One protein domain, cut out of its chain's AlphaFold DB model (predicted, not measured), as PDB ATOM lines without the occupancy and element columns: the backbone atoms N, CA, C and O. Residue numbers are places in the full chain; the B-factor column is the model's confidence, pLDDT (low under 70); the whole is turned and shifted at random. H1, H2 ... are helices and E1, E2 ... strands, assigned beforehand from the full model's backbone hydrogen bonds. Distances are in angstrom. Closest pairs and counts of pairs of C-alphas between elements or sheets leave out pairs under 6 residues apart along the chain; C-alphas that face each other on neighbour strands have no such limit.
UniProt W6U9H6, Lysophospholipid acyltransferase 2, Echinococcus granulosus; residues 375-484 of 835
ATOM      1  N   PHE A 375     279.400 310.486 456.298       93.31
ATOM      2  CA  PHE A 375     279.952 310.133 454.982       93.31
ATOM      3  C   PHE A 375     279.496 311.080 453.862       93.31
ATOM      4  O   PHE A 375     280.332 311.664 453.177       93.31
ATOM      5  N   ASP A 376     278.183 311.293 453.721       91.75
ATOM      6  CA  ASP A 376     277.577 312.164 452.698       91.75
ATOM      7  C   ASP A 376     277.718 313.678 453.035       91.75
ATOM      8  O   ASP A 376     277.120 314.534 452.373       91.75
ATOM      9  N   ARG A 377     278.514 314.010 454.068       90.75
ATOM     10  CA  ARG A 377     278.866 315.366 454.542       90.75
ATOM     11  C   ARG A 377     280.382 315.638 454.579       90.75
ATOM     12  O   ARG A 377     280.785 316.768 454.830       90.75
ATOM     13  N   THR A 378     281.217 314.634 454.307       91.44
ATOM     14  CA  THR A 378     282.686 314.700 454.425       91.44
ATOM     15  C   THR A 378     283.355 314.587 453.043       91.44
ATOM     16  O   THR A 378     282.872 313.824 452.202       91.44
ATOM     17  N   PRO A 379     284.487 315.271 452.768       90.69
ATOM     18  CA  PRO A 379     285.229 315.089 451.519       90.69
ATOM     19  C   PRO A 379     285.590 313.618 451.252       90.69
ATOM     20  O   PRO A 379     286.122 312.918 452.115       90.69
ATOM     21  N   LYS A 380     285.326 313.147 450.023       86.62
ATOM     22  CA  LYS A 380     285.422 311.723 449.627       86.62
ATOM     23  C   LYS A 380     286.800 311.084 449.856       86.62
ATOM     24  O   LYS A 380     286.879 309.866 449.975       86.62
ATOM     25  N   SER A 381     287.862 311.888 449.921       85.19
ATOM     26  CA  SER A 381     289.229 311.468 450.251       85.19
ATOM     27  C   SER A 381     289.365 310.932 451.681       85.19
ATOM     28  O   SER A 381     290.058 309.940 451.889       85.19
ATOM     29  N   ILE A 382     288.680 311.548 452.652       87.75
ATOM     30  CA  ILE A 382     288.789 311.227 454.086       87.75
ATOM     31  C   ILE A 382     287.506 310.630 454.686       87.75
ATOM     32  O   ILE A 382     287.544 310.108 455.796       87.75
ATOM     33  N   ALA A 383     286.382 310.633 453.958       88.62
ATOM     34  CA  ALA A 383     285.070 310.193 454.453       88.62
ATOM     35  C   ALA A 383     285.052 308.781 455.076       88.62
ATOM     36  O   ALA A 383     284.355 308.556 456.063       88.62
ATOM     37  N   VAL A 384     285.844 307.834 454.556       86.88
ATOM     38  CA  VAL A 384     285.966 306.486 455.152       86.88
ATOM     39  C   VAL A 384     286.676 306.535 456.510       86.88
ATOM     40  O   VAL A 384     286.229 305.885 457.449       86.88
ATOM     41  N   PHE A 385     287.750 307.320 456.633       87.62
ATOM     42  CA  PHE A 385     288.475 307.493 457.895       87.62
ATOM     43  C   PHE A 385     287.610 308.218 458.935       87.62
ATOM     44  O   PHE A 385     287.512 307.753 460.065       87.62
ATOM     45  N   ALA A 386     286.903 309.280 458.537       91.81
ATOM     46  CA  ALA A 386     285.984 310.007 459.412       91.81
ATOM     47  C   ALA A 386     284.864 309.107 459.970       91.81
ATOM     48  O   ALA A 386     284.563 309.169 461.160       91.81
ATOM     49  N   VAL A 387     284.293 308.218 459.144       93.44
ATOM     50  CA  VAL A 387     283.307 307.217 459.592       93.44
ATOM     51  C   VAL A 387     283.904 306.254 460.624       93.44
ATOM     52  O   VAL A 387     283.272 306.007 461.648       93.44
ATOM     53  N   PHE A 388     285.119 305.736 460.404       92.62
ATOM     54  CA  PHE A 388     285.782 304.861 461.381       92.62
ATOM     55  C   PHE A 388     286.162 305.595 462.679       92.62
ATOM     56  O   PHE A 388     285.992 305.033 463.758       92.62
ATOM     57  N   PHE A 389     286.602 306.852 462.593       92.62
ATOM     58  CA  PHE A 389     286.944 307.689 463.745       92.62
ATOM     59  C   PHE A 389     285.721 308.003 464.624       92.62
ATOM     60  O   PHE A 389     285.751 307.801 465.836       92.62
ATOM     61  N   VAL A 390     284.602 308.408 464.016       95.94
ATOM     62  CA  VAL A 390     283.337 308.607 464.745       95.94
ATOM     63  C   VAL A 390     282.803 307.282 465.295       95.94
ATOM     64  O   VAL A 390     282.287 307.251 466.410       95.94
ATOM     65  N   SER A 391     282.976 306.173 464.566       95.62
ATOM     66  CA  SER A 391     282.594 304.841 465.042       95.62
ATOM     67  C   SER A 391     283.377 304.412 466.287       95.62
ATOM     68  O   SER A 391     282.754 303.883 467.203       95.62
ATOM     69  N   VAL A 392     284.696 304.640 466.377       95.38
ATOM     70  CA  VAL A 392     285.446 304.277 467.597       95.38
ATOM     71  C   VAL A 392     285.035 305.138 468.794       95.38
ATOM     72  O   VAL A 392     284.687 304.579 469.831       95.38
ATOM     73  N   LEU A 393     284.935 306.463 468.630       95.19
ATOM     74  CA  LEU A 393     284.491 307.370 469.700       95.19
ATOM     75  C   LEU A 393     283.075 307.052 470.206       95.19
ATOM     76  O   LEU A 393     282.792 307.194 471.394       95.19
ATOM     77  N   TRP A 394     282.187 306.602 469.313       96.38
ATOM     78  CA  TRP A 394     280.838 306.167 469.675       96.38
ATOM     79  C   TRP A 394     280.841 304.889 470.527       96.38
ATOM     80  O   TRP A 394     280.038 304.794 471.450       96.38
ATOM     81  N   HIS A 395     281.755 303.941 470.280       94.06
ATOM     82  CA  HIS A 395     281.889 302.725 471.098       94.06
ATOM     83  C   HIS A 395     282.601 302.972 472.436       94.06
ATOM     84  O   HIS A 395     282.213 302.369 473.432       94.06
ATOM     85  N   GLY A 396     283.604 303.854 472.477       93.88
ATOM     86  CA  GLY A 396     284.264 304.290 473.709       93.88
ATOM     87  C   GLY A 396     285.789 304.256 473.652       93.88
ATOM     88  O   GLY A 396     286.388 304.186 472.582       93.88
ATOM     89  N   PHE A 397     286.418 304.320 474.827       94.06
ATOM     90  CA  PHE A 397     287.851 304.617 474.971       94.06
ATOM     91  C   PHE A 397     288.726 303.386 475.282       94.06
ATOM     92  O   PHE A 397     289.935 303.514 475.468       94.06
ATOM     93  N   TYR A 398     288.143 302.181 475.281       93.88
ATOM     94  CA  TYR A 398     288.886 300.926 475.424       93.88
ATOM     95  C   TYR A 398     289.853 300.710 474.244       93.88
ATOM     96  O   TYR A 398     289.399 300.684 473.095       93.88
ATOM     97  N   PRO A 399     291.166 300.496 474.478       94.62
ATOM     98  CA  PRO A 399     292.159 300.362 473.406       94.62
ATOM     99  C   PRO A 399     291.848 299.281 472.361       94.62
ATOM    100  O   PRO A 399     292.158 299.451 471.181       94.62
ATOM    101  N   GLY A 400     291.185 298.193 472.764       94.19
ATOM    102  CA  GLY A 400     290.736 297.119 471.879       94.19
ATOM    103  C   GLY A 400     289.780 297.579 470.769       94.19
ATOM    104  O   GLY A 400     289.840 297.061 469.650       94.19
ATOM    105  N   TYR A 401     288.971 298.620 471.010       95.44
ATOM    106  CA  TYR A 401     288.154 299.243 469.962       95.44
ATOM    107  C   TYR A 401     289.020 299.962 468.920       95.44
ATOM    108  O   TYR A 401     288.754 299.850 467.723       95.44
ATOM    109  N   TYR A 402     290.080 300.659 469.339       95.31
ATOM    110  CA  TYR A 402     290.992 301.359 468.428       95.31
ATOM    111  C   TYR A 402     291.776 300.364 467.575       95.31
ATOM    112  O   TYR A 402     291.833 300.532 466.356       95.31
ATOM    113  N   LEU A 403     292.284 299.285 468.184       94.25
ATOM    114  CA  LEU A 403     292.890 298.160 467.466       94.25
ATOM    115  C   LEU A 403     291.936 297.607 466.393       94.25
ATOM    116  O   LEU A 403     292.295 297.555 465.216       94.25
ATOM    117  N   PHE A 404     290.691 297.282 466.764       94.75
ATOM    118  CA  PHE A 404     289.679 296.801 465.822       94.75
ATOM    119  C   PHE A 404     289.407 297.782 464.677       94.75
ATOM    120  O   PHE A 404     289.503 297.399 463.509       94.75
ATOM    121  N   PHE A 405     289.071 299.040 464.976       93.94
ATOM    122  CA  PHE A 405     288.656 299.997 463.949       93.94
ATOM    123  C   PHE A 405     289.808 300.423 463.030       93.94
ATOM    124  O   PHE A 405     289.575 300.587 461.831       93.94
ATOM    125  N   VAL A 406     291.048 300.514 463.528       91.25
ATOM    126  CA  VAL A 406     292.232 300.767 462.688       91.25
ATOM    127  C   VAL A 406     292.509 299.579 461.762       91.25
ATOM    128  O   VAL A 406     292.632 299.774 460.550       91.25
ATOM    129  N   SER A 407     292.520 298.341 462.274       90.75
ATOM    130  CA  SER A 407     292.713 297.151 461.433       90.75
ATOM    131  C   SER A 407     291.582 296.965 460.414       90.75
ATOM    132  O   SER A 407     291.842 296.641 459.255       90.75
ATOM    133  N   MET A 408     290.328 297.235 460.793       90.00
ATOM    134  CA  MET A 408     289.181 297.190 459.879       90.00
ATOM    135  C   MET A 408     289.252 298.278 458.803       90.00
ATOM    136  O   MET A 408     288.955 297.993 457.642       90.00
ATOM    137  N   ALA A 409     289.695 299.495 459.133       87.81
ATOM    138  CA  ALA A 409     289.929 300.546 458.145       87.81
ATOM    139  C   ALA A 409     291.022 300.144 457.140       87.81
ATOM    140  O   ALA A 409     290.812 300.238 455.927       87.81
ATOM    141  N   TRP A 410     292.146 299.621 457.638       86.00
ATOM    142  CA  TRP A 410     293.281 299.147 456.843       86.00
ATOM    143  C   TRP A 410     292.893 297.997 455.899       86.00
ATOM    144  O   TRP A 410     293.039 298.105 454.678       86.00
ATOM    145  N   PHE A 411     292.291 296.927 456.426       87.50
ATOM    146  CA  PHE A 411     291.821 295.803 455.611       87.50
ATOM    147  C   PHE A 411     290.677 296.199 454.659       87.50
ATOM    148  O   PHE A 411     290.571 295.645 453.564       87.50
ATOM    149  N   SER A 412     289.858 297.200 455.001       87.56
ATOM    150  CA  SER A 412     288.847 297.767 454.098       87.56
ATOM    151  C   SER A 412     289.485 298.499 452.903       87.56
ATOM    152  O   SER A 412     288.992 298.374 451.778       87.56
ATOM    153  N   VAL A 413     290.610 299.207 453.091       85.44
ATOM    154  CA  VAL A 413     291.412 299.783 451.987       85.44
ATOM    155  C   VAL A 413     292.015 298.678 451.115       85.44
ATOM    156  O   VAL A 413     291.792 298.674 449.900       85.44
ATOM    157  N   ILE A 414     292.706 297.706 451.720       87.69
ATOM    158  CA  ILE A 414     293.345 296.591 450.999       87.69
ATOM    159  C   ILE A 414     292.306 295.779 450.212       87.69
ATOM    160  O   ILE A 414     292.492 295.523 449.024       87.69
ATOM    161  N   GLY A 415     291.160 295.456 450.817       88.50
ATOM    162  CA  GLY A 415     290.066 294.739 450.160       88.50
ATOM    163  C   GLY A 415     289.513 295.467 448.928       88.50
ATOM    164  O   GLY A 415     289.207 294.822 447.923       88.50
ATOM    165  N   ARG A 416     289.452 296.810 448.945       88.12
ATOM    166  CA  ARG A 416     289.114 297.611 447.750       88.12
ATOM    167  C   ARG A 416     290.196 297.520 446.672       88.12
ATOM    168  O   ARG A 416     289.859 297.394 445.495       88.12
ATOM    169  N   MET A 417     291.476 297.552 447.044       88.62
ATOM    170  CA  MET A 417     292.589 297.428 446.093       88.62
ATOM    171  C   MET A 417     292.632 296.041 445.438       88.62
ATOM    172  O   MET A 417     292.718 295.959 444.212       88.62
ATOM    173  N   ILE A 418     292.477 294.967 446.221       89.88
ATOM    174  CA  ILE A 418     292.383 293.585 445.723       89.88
ATOM    175  C   ILE A 418     291.183 293.443 444.780       89.88
ATOM    176  O   ILE A 418     291.348 292.985 443.648       89.88
ATOM    177  N   ARG A 419     289.988 293.901 445.184       88.94
ATOM    178  CA  ARG A 419     288.788 293.828 444.332       88.94
ATOM    179  C   ARG A 419     288.896 294.653 443.042       88.94
ATOM    180  O   ARG A 419     288.307 294.244 442.049       88.94
ATOM    181  N   LYS A 420     289.656 295.759 443.026       88.12
ATOM    182  CA  LYS A 420     289.860 296.592 441.823       88.12
ATOM    183  C   LYS A 420     290.975 296.092 440.892       88.12
ATOM    184  O   LYS A 420     290.852 296.276 439.687       88.12
ATOM    185  N   ARG A 421     292.071 295.520 441.414       90.62
ATOM    186  CA  ARG A 421     293.276 295.182 440.617       90.62
ATOM    187  C   ARG A 421     293.542 293.684 440.436       90.62
ATOM    188  O   ARG A 421     294.086 293.302 439.406       90.62
ATOM    189  N   LEU A 422     293.198 292.853 441.421       89.69
ATOM    190  CA  LEU A 422     293.539 291.421 441.447       89.69
ATOM    191  C   LEU A 422     292.336 290.531 441.120       89.69
ATOM    192  O   LEU A 422     292.465 289.614 440.313       89.69
ATOM    193  N   ARG A 423     291.154 290.826 441.681       91.31
ATOM    194  CA  ARG A 423     289.932 290.028 441.464       91.31
ATOM    195  C   ARG A 423     289.590 289.798 439.980       91.31
ATOM    196  O   ARG A 423     289.261 288.657 439.678       91.31
ATOM    197  N   PRO A 424     289.675 290.782 439.057       90.31
ATOM    198  CA  PRO A 424     289.383 290.533 437.642       90.31
ATOM    199  C   PRO A 424     290.284 289.446 437.043       90.31
ATOM    200  O   PRO A 424     289.769 288.461 436.530       90.31
ATOM    201  N   ARG A 425     291.604 289.549 437.247       90.56
ATOM    202  CA  ARG A 425     292.608 288.588 436.754       90.56
ATOM    203  C   ARG A 425     292.432 287.184 437.334       90.56
ATOM    204  O   ARG A 425     292.561 286.196 436.623       90.56
ATOM    205  N   ILE A 426     292.110 287.090 438.626       91.12
ATOM    206  CA  ILE A 426     291.837 285.802 439.286       91.12
ATOM    207  C   ILE A 426     290.580 285.149 438.686       91.12
ATOM    208  O   ILE A 426     290.556 283.945 438.462       91.12
ATOM    209  N   LEU A 427     289.546 285.939 438.386       92.31
ATOM    210  CA  LEU A 427     288.317 285.450 437.762       92.31
ATOM    211  C   LEU A 427     288.492 285.118 436.271       92.31
ATOM    212  O   LEU A 427     287.847 284.198 435.787       92.31
ATOM    213  N   GLU A 428     289.369 285.815 435.550       90.75
ATOM    214  CA  GLU A 428     289.746 285.485 434.166       90.75
ATOM    215  C   GLU A 428     290.443 284.117 434.064       90.75
ATOM    216  O   GLU A 428     290.264 283.424 433.068       90.75
ATOM    217  N   TRP A 429     291.183 283.708 435.101       91.62
ATOM    218  CA  TRP A 429     291.856 282.404 435.173       91.62
ATOM    219  C   TRP A 429     290.961 281.256 435.679       91.62
ATOM    220  O   TRP A 429     291.176 280.101 435.316       91.62
ATOM    221  N   LEU A 430     289.957 281.540 436.518       91.69
ATOM    222  CA  LEU A 430     289.119 280.503 437.134       91.69
ATOM    223  C   LEU A 430     288.059 279.939 436.160       91.69
ATOM    224  O   LEU A 430     287.225 280.700 435.659       91.69
ATOM    225  N   PRO A 431     288.007 278.606 435.942       88.81
ATOM    226  CA  PRO A 431     287.154 277.989 434.920       88.81
ATOM    227  C   PRO A 431     285.656 277.999 435.263       88.81
ATOM    228  O   PRO A 431     284.823 277.805 434.380       88.81
ATOM    229  N   ASP A 432     285.285 278.230 436.525       91.25
ATOM    230  CA  ASP A 432     283.888 278.329 436.963       91.25
ATOM    231  C   ASP A 432     283.334 279.768 436.931       91.25
ATOM    232  O   ASP A 432     282.193 280.002 437.343       91.25
ATOM    233  N   THR A 433     284.118 280.739 436.438       91.19
ATOM    234  CA  THR A 433     283.723 282.150 436.401       91.19
ATOM    235  C   THR A 433     282.591 282.422 435.414       91.19
ATOM    236  O   THR A 433     282.742 282.339 434.195       91.19
ATOM    237  N   LYS A 434     281.467 282.899 435.946       89.81
ATOM    238  CA  LYS A 434     280.346 283.454 435.186       89.81
ATOM    239  C   LYS A 434     280.435 284.975 435.159       89.81
ATOM    240  O   LYS A 434     280.474 285.617 436.211       89.81
ATOM    241  N   TRP A 435     280.450 285.540 433.954       88.62
ATOM    242  CA  TRP A 435     280.455 286.984 433.710       88.62
ATOM    243  C   TRP A 435     279.042 287.491 433.420       88.62
ATOM    244  O   TRP A 435     278.336 286.922 432.591       88.62
ATOM    245  N   VAL A 436     278.648 288.581 434.074       86.25
ATOM    246  CA  VAL A 436     277.346 289.240 433.920       86.25
ATOM    247  C   VAL A 436     277.569 290.735 433.694       86.25
ATOM    248  O   VAL A 436     278.456 291.339 434.297       86.25
ATOM    249  N   TRP A 437     276.768 291.349 432.825       82.50
ATOM    250  CA  TRP A 437     276.746 292.801 432.663       82.50
ATOM    251  C   TRP A 437     275.753 293.418 433.648       82.50
ATOM    252  O   TRP A 437     274.579 293.055 433.674       82.50
ATOM    253  N   THR A 438     276.232 294.343 434.473       78.31
ATOM    254  CA  THR A 438     275.384 295.114 435.392       78.31
ATOM    255  C   THR A 438     274.553 296.157 434.628       78.31
ATOM    256  O   THR A 438     274.977 296.614 433.563       78.31
ATOM    257  N   PRO A 439     273.420 296.634 435.184       73.06
ATOM    258  CA  PRO A 439     272.645 297.732 434.588       73.06
ATOM    259  C   PRO A 439     273.430 299.041 434.397       73.06
ATOM    260  O   PRO A 439     273.026 299.884 433.607       73.06
ATOM    261  N   GLY A 440     274.556 299.216 435.102       73.62
ATOM    262  CA  GLY A 440     275.484 300.339 434.932       73.62
ATOM    263  C   GLY A 440     276.559 300.125 433.856       73.62
ATOM    264  O   GLY A 440     277.555 300.842 433.860       73.62
ATOM    265  N   GLY A 441     276.421 299.112 432.993       77.19
ATOM    266  CA  GLY A 441     277.361 298.824 431.903       77.19
ATOM    267  C   GLY A 441     278.701 298.214 432.335       77.19
ATOM    268  O   GLY A 441     279.581 298.028 431.501       77.19
ATOM    269  N   GLN A 442     278.883 297.882 433.617       77.12
ATOM    270  CA  GLN A 442     280.110 297.253 434.117       77.12
ATOM    271  C   GLN A 442     279.997 295.726 434.072       77.12
ATOM    272  O   GLN A 442     278.980 295.164 434.486       77.12
ATOM    273  N   ARG A 443     281.047 295.055 433.586       79.94
ATOM    274  CA  ARG A 443     281.148 293.591 433.522       79.94
ATOM    275  C   ARG A 443     281.657 293.043 434.856       79.94
ATOM    276  O   ARG A 443     282.807 293.277 435.220       79.94
ATOM    277  N   GLU A 444     280.830 292.282 435.563       82.00
ATOM    278  CA  GLU A 444     281.196 291.632 436.825       82.00
ATOM    279  C   GLU A 444     281.337 290.117 436.655       82.00
ATOM    280  O   GLU A 444     280.490 289.458 436.055       82.00
ATOM    281  N   GLY A 445     282.423 289.556 437.187       84.44
ATOM    282  CA  GLY A 445     282.642 288.111 437.256       84.44
ATOM    283  C   GLY A 445     282.249 287.541 438.618       84.44
ATOM    284  O   GLY A 445     282.355 288.224 439.645       84.44
ATOM    285  N   THR A 446     281.840 286.275 438.637       85.62
ATOM    286  CA  THR A 446     281.534 285.492 439.845       85.62
ATOM    287  C   THR A 446     282.012 284.053 439.677       85.62
ATOM    288  O   THR A 446     281.691 283.422 438.679       85.62
ATOM    289  N   SER A 447     282.756 283.532 440.652       91.88
ATOM    290  CA  SER A 447     283.216 282.137 440.721       91.88
ATOM    291  C   SER A 447     282.805 281.584 442.085       91.88
ATOM    292  O   SER A 447     282.893 282.296 443.088       91.88
ATOM    293  N   ARG A 448     282.342 280.332 442.134       91.25
ATOM    294  CA  ARG A 448     282.012 279.626 443.381       91.25
ATOM    295  C   ARG A 448     283.277 279.375 444.195       91.25
ATOM    296  O   ARG A 448     283.258 279.608 445.400       91.25
ATOM    297  N   ALA A 449     284.366 278.965 443.541       90.75
ATOM    298  CA  ALA A 449     285.660 278.763 444.192       90.75
ATOM    299  C   ALA A 449     286.191 280.073 444.801       90.75
ATOM    300  O   ALA A 449     286.509 280.120 445.991       90.75
ATOM    301  N   TYR A 450     286.197 281.165 444.023       91.75
ATOM    302  CA  TYR A 450     286.624 282.480 444.508       91.75
ATOM    303  C   TYR A 450     285.748 282.984 445.659       91.75
ATOM    304  O   TYR A 450     286.272 283.407 446.692       91.75
ATOM    305  N   ASP A 451     284.421 282.950 445.507       91.69
ATOM    306  CA  ASP A 451     283.510 283.474 446.526       91.69
ATOM    307  C   ASP A 451     283.536 282.617 447.809       91.69
ATOM    308  O   ASP A 451     283.377 283.183 448.887       91.69
ATOM    309  N   LEU A 452     283.790 281.301 447.741       92.75
ATOM    310  CA  LEU A 452     283.977 280.445 448.924       92.75
ATOM    311  C   LEU A 452     285.274 280.778 449.674       92.75
ATOM    312  O   LEU A 452     285.230 281.079 450.867       92.75
ATOM    313  N   ILE A 453     286.417 280.790 448.977       91.88
ATOM    314  CA  ILE A 453     287.721 281.128 449.574       91.88
ATOM    315  C   ILE A 453     287.670 282.536 450.181       91.88
ATOM    316  O   ILE A 453     288.094 282.750 451.317       91.88
ATOM    317  N   THR A 454     287.082 283.495 449.462       92.56
ATOM    318  CA  THR A 454     286.994 284.880 449.937       92.56
ATOM    319  C   THR A 454     286.051 285.022 451.136       92.56
ATOM    320  O   THR A 454     286.302 285.888 451.974       92.56
ATOM    321  N   ARG A 455     285.016 284.175 451.289       93.88
ATOM    322  CA  ARG A 455     284.212 284.115 452.528       93.88
ATOM    323  C   ARG A 455     285.045 283.648 453.711       93.88
ATOM    324  O   ARG A 455     285.092 284.357 454.707       93.88
ATOM    325  N   ILE A 456     285.751 282.524 453.577       92.12
ATOM    326  CA  ILE A 456     286.593 281.966 454.649       92.12
ATOM    327  C   ILE A 456     287.648 282.994 455.090       92.12
ATOM    328  O   ILE A 456     287.749 283.303 456.275       92.12
ATOM    329  N   VAL A 457     288.371 283.599 454.141       91.69
ATOM    330  CA  VAL A 457     289.405 284.609 454.434       91.69
ATOM    331  C   VAL A 457     288.811 285.894 455.024       91.69
ATOM    332  O   VAL A 457     289.360 286.429 455.985       91.69
ATOM    333  N   THR A 458     287.686 286.395 454.501       92.81
ATOM    334  CA  THR A 458     287.034 287.598 455.058       92.81
ATOM    335  C   THR A 458     286.560 287.346 456.483       92.81
ATOM    336  O   THR A 458     286.833 288.154 457.366       92.81
ATOM    337  N   TYR A 459     285.867 286.230 456.708       92.00
ATOM    338  CA  TYR A 459     285.343 285.847 458.012       92.00
ATOM    339  C   TYR A 459     286.475 285.660 459.027       92.00
ATOM    340  O   TYR A 459     286.388 286.170 460.143       92.00
ATOM    341  N   PHE A 460     287.587 285.042 458.611       91.94
ATOM    342  CA  PHE A 460     288.782 284.931 459.439       91.94
ATOM    343  C   PHE A 460     289.336 286.297 459.854       91.94
ATOM    344  O   PHE A 460     289.479 286.557 461.046       91.94
ATOM    345  N   LEU A 461     289.586 287.193 458.892       92.12
ATOM    346  CA  LEU A 461     290.121 288.533 459.163       92.12
ATOM    347  C   LEU A 461     289.191 289.364 460.063       92.12
ATOM    348  O   LEU A 461     289.672 290.088 460.929       92.12
ATOM    349  N   VAL A 462     287.874 289.239 459.882       92.19
ATOM    350  CA  VAL A 462     286.856 289.907 460.708       92.19
ATOM    351  C   VAL A 462     286.860 289.381 462.141       92.19
ATOM    352  O   VAL A 462     286.864 290.176 463.074       92.19
ATOM    353  N   ASN A 463     286.864 288.061 462.338       93.19
ATOM    354  CA  ASN A 463     286.885 287.476 463.679       93.19
ATOM    355  C   ASN A 463     288.219 287.766 464.389       93.19
ATOM    356  O   ASN A 463     288.224 288.050 465.584       93.19
ATOM    357  N   TYR A 464     289.329 287.774 463.643       91.25
ATOM    358  CA  TYR A 464     290.652 288.148 464.142       91.25
ATOM    359  C   TYR A 464     290.686 289.588 464.665       91.25
ATOM    360  O   TYR A 464     291.094 289.809 465.803       91.25
ATOM    361  N   THR A 465     290.215 290.574 463.891       91.69
ATOM    362  CA  THR A 465     290.178 291.966 464.375       91.69
ATOM    363  C   THR A 465     289.159 292.148 465.497       91.69
ATOM    364  O   THR A 465     289.447 292.841 466.473       91.69
ATOM    365  N   ALA A 466     287.982 291.521 465.391       93.06
ATOM    366  CA  ALA A 466     286.918 291.620 466.389       93.06
ATOM    367  C   ALA A 466     287.307 291.019 467.749       93.06
ATOM    368  O   ALA A 466     286.734 291.409 468.762       93.06
ATOM    369  N   LEU A 467     288.311 290.137 467.811       91.88
ATOM    370  CA  LEU A 467     288.844 289.642 469.078       91.88
ATOM    371  C   LEU A 467     289.337 290.787 469.980       91.88
ATOM    372  O   LEU A 467     289.032 290.784 471.167       91.88
ATOM    373  N   ALA A 468     289.999 291.808 469.422       92.94
ATOM    374  CA  ALA A 468     290.420 292.983 470.190       92.94
ATOM    375  C   ALA A 468     289.230 293.848 470.643       92.94
ATOM    376  O   ALA A 468     289.207 294.341 471.770       92.94
ATOM    377  N   PHE A 469     288.194 293.973 469.802       93.00
ATOM    378  CA  PHE A 469     286.943 294.654 470.163       93.00
ATOM    379  C   PHE A 469     286.236 293.981 471.349       93.00
ATOM    380  O   PHE A 469     285.612 294.664 472.154       93.00
ATOM    381  N   VAL A 470     286.344 292.654 471.466       90.75
ATOM    382  CA  VAL A 470     285.788 291.881 472.586       90.75
ATOM    383  C   VAL A 470     286.716 291.906 473.807       90.75
ATOM    384  O   VAL A 470     286.238 292.037 474.924       90.75
ATOM    385  N   ILE A 471     288.039 291.812 473.639       89.94
ATOM    386  CA  ILE A 471     288.982 291.775 474.773       89.94
ATOM    387  C   ILE A 471     289.129 293.138 475.477       89.94
ATOM    388  O   ILE A 471     289.448 293.163 476.663       89.94
ATOM    389  N   LEU A 472     288.862 294.260 474.792       90.94
ATOM    390  CA  LEU A 472     288.901 295.652 475.293       90.94
ATOM    391  C   LEU A 472     290.293 296.174 475.712       90.94
ATOM    392  O   LEU A 472     290.633 297.319 475.410       90.94
ATOM    393  N   SER A 473     291.111 295.356 476.369       89.44
ATOM    394  CA  SER A 473     292.482 295.660 476.791       89.44
ATOM    395  C   SER A 473     293.477 295.609 475.626       89.44
ATOM    396  O   SER A 473     293.412 294.717 474.777       89.44
ATOM    397  N   PHE A 474     294.442 296.538 475.597       88.88
ATOM    398  CA  PHE A 474     295.520 296.547 474.599       88.88
ATOM    399  C   PHE A 474     296.423 295.317 474.739       88.88
ATOM    400  O   PHE A 474     296.571 294.544 473.795       88.88
ATOM    401  N   ARG A 475     296.998 295.129 475.936       87.69
ATOM    402  CA  ARG A 475     297.971 294.074 476.249       87.69
ATOM    403  C   ARG A 475     297.421 292.701 475.893       87.69
ATOM    404  O   ARG A 475     298.050 291.940 475.166       87.69
ATOM    405  N   ASP A 476     296.207 292.435 476.349       88.69
ATOM    406  CA  ASP A 476     295.581 291.125 476.235       88.69
ATOM    407  C   ASP A 476     295.103 290.849 474.801       88.69
ATOM    408  O   ASP A 476     295.152 289.707 474.350       88.69
ATOM    409  N   SER A 477     294.766 291.894 474.029       90.75
ATOM    410  CA  SER A 477     294.545 291.774 472.579       90.75
ATOM    411  C   SER A 477     295.829 291.372 471.846       90.75
ATOM    412  O   SER A 477     295.798 290.476 471.005       90.75
ATOM    413  N   ILE A 478     296.973 291.982 472.184       88.50
ATOM    414  CA  ILE A 478     298.279 291.624 471.605       88.50
ATOM    415  C   ILE A 478     298.695 290.200 472.014       88.50
ATOM    416  O   ILE A 478     299.156 289.437 471.165       88.50
ATOM    417  N   VAL A 479     298.473 289.796 473.271       84.56
ATOM    418  CA  VAL A 479     298.723 288.418 473.739       84.56
ATOM    419  C   VAL A 479     297.833 287.409 473.006       84.56
ATOM    420  O   VAL A 479     298.340 286.385 472.546       84.56
ATOM    421  N   ALA A 480     296.542 287.699 472.831       85.06
ATOM    422  CA  ALA A 480     295.600 286.823 472.134       85.06
ATOM    423  C   ALA A 480     295.855 286.730 470.615       85.06
ATOM    424  O   ALA A 480     295.598 285.690 470.010       85.06
ATOM    425  N   TRP A 481     296.406 287.785 470.006       85.50
ATOM    426  CA  TRP A 481     296.930 287.778 468.635       85.50
ATOM    427  C   TRP A 481     298.304 287.095 468.509       85.50
ATOM    428  O   TRP A 481     298.677 286.658 467.418       85.50
ATOM    429  N   SER A 482     299.064 286.958 469.600       72.62
ATOM    430  CA  SER A 482     300.360 286.275 469.582       72.62
ATOM    431  C   SER A 482     300.189 284.748 469.491       72.62
ATOM    432  O   SER A 482     299.753 284.072 470.421       72.62
ATOM    433  N   VAL A 483     300.559 284.183 468.336       55.75
ATOM    434  CA  VAL A 483     300.384 282.750 468.011       55.75
ATOM    435  C   VAL A 483     301.335 281.824 468.806       55.75
ATOM    436  O   VAL A 483     301.133 280.608 468.835       55.75
ATOM    437  N   GLY A 484     302.357 282.400 469.454       48.84
ATOM    438  CA  GLY A 484     303.512 281.712 470.041       48.84
ATOM    439  C   GLY A 484     303.227 280.708 471.166       48.84
ATOM    440  O   GLY A 484     302.170 280.714 471.797       48.84
TER     441      GLY A 484
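What this domain is: This is residues 375 to 484 of the 835 residues of the protein "Lysophospholipid acyltransferase 2" of Echinococcus granulosus (UniProt W6U9H6). Two long helices, H2 and H4, lie side by side and run opposite ways; they touch near one end and spread apart toward the other, where the small strand hairpin E1 and E2 lies across the gap with H3 beside it. At the touching end H1 folds back along H2 on the side away from H4, and the short H5 packs on both long helices. The printed part has 110 residues, with five named helices and two named strands in the order H1 H2 H3 E1 E2 H4 H5; the two strands are antiparallel and the class is mostly helix. It is loose, with a radius of gyration of the C-alphas of 17.5 A, and flat, spanning 45 by 42 by 17 A.

Where its parts are: Begin at Phe 375 and go on to C-alpha 383 at (285.070, 310.193, 454.453), where H1 starts; it runs to residue 395, 18.5 A. H2, residues 399 to 421, runs 33.2 A to C-alpha 421 at (293.276, 295.182, 440.617). H3 follows at residues 423 to 429. Then come E1, residues 434 to 437, and E2, residues 443 to 446. H4, residues 448 to 471, runs 34.4 A and has a kink of 26 degrees near residue 465. H5, residues 474 to 481, ends at C-alpha 481, (296.930, 287.778, 468.635).

How they stand to each other: Look first at H2, the hub, which touches three helices. H1 and H2 form a helical hairpin with a shallow tilt of 25 degrees, opposite ways; their closest C-alphas, Val 392 and Tyr 401, are 6.2 A apart. H2 touches H4 with residues 400 to 408 alone, at a shallow tilt of 18 degrees, opposite ways; the closest C-alphas, Gly 400 and Ala 468, are 4.5 A apart. H1 and H4 are apart. H2 touches H5 at a steep tilt of 49 degrees, with C-alphas 399 and 474 closest at 5.2 A. H4 and H5 form a helical hairpin at a shallow tilt of 34 degrees, only just short of steep; the closest C-alphas, Ala 468 and Ser 477, are 4.9 A apart. H2 and H3 are near each other and meet only through their link. The closest C-alphas of H3 and E2, Leu 427 and Gly 445, are 6.3 A apart. In the hairpin E1 and E2, find N 434 and O 446 at 2.8 A and N 444 and O 436 at 2.9 A, within hydrogen-bond range. In H1, H2, H3 and H5 every O i to N i+4 pair is within hydrogen-bond range; in H4, 18 of 20 are.

The domain as a whole: The two C-alphas farthest apart, Pro 439 and Gly 484, are 49.7 A from each other. The printed part has no cut, and the six links are tight. Residues 416 to 422, of which 416 to 421 belong to H2, and residues 451 to 457 of H4 stand free. The mean pLDDT of the printed part is 89.0; residues 483 to 484 are under 70.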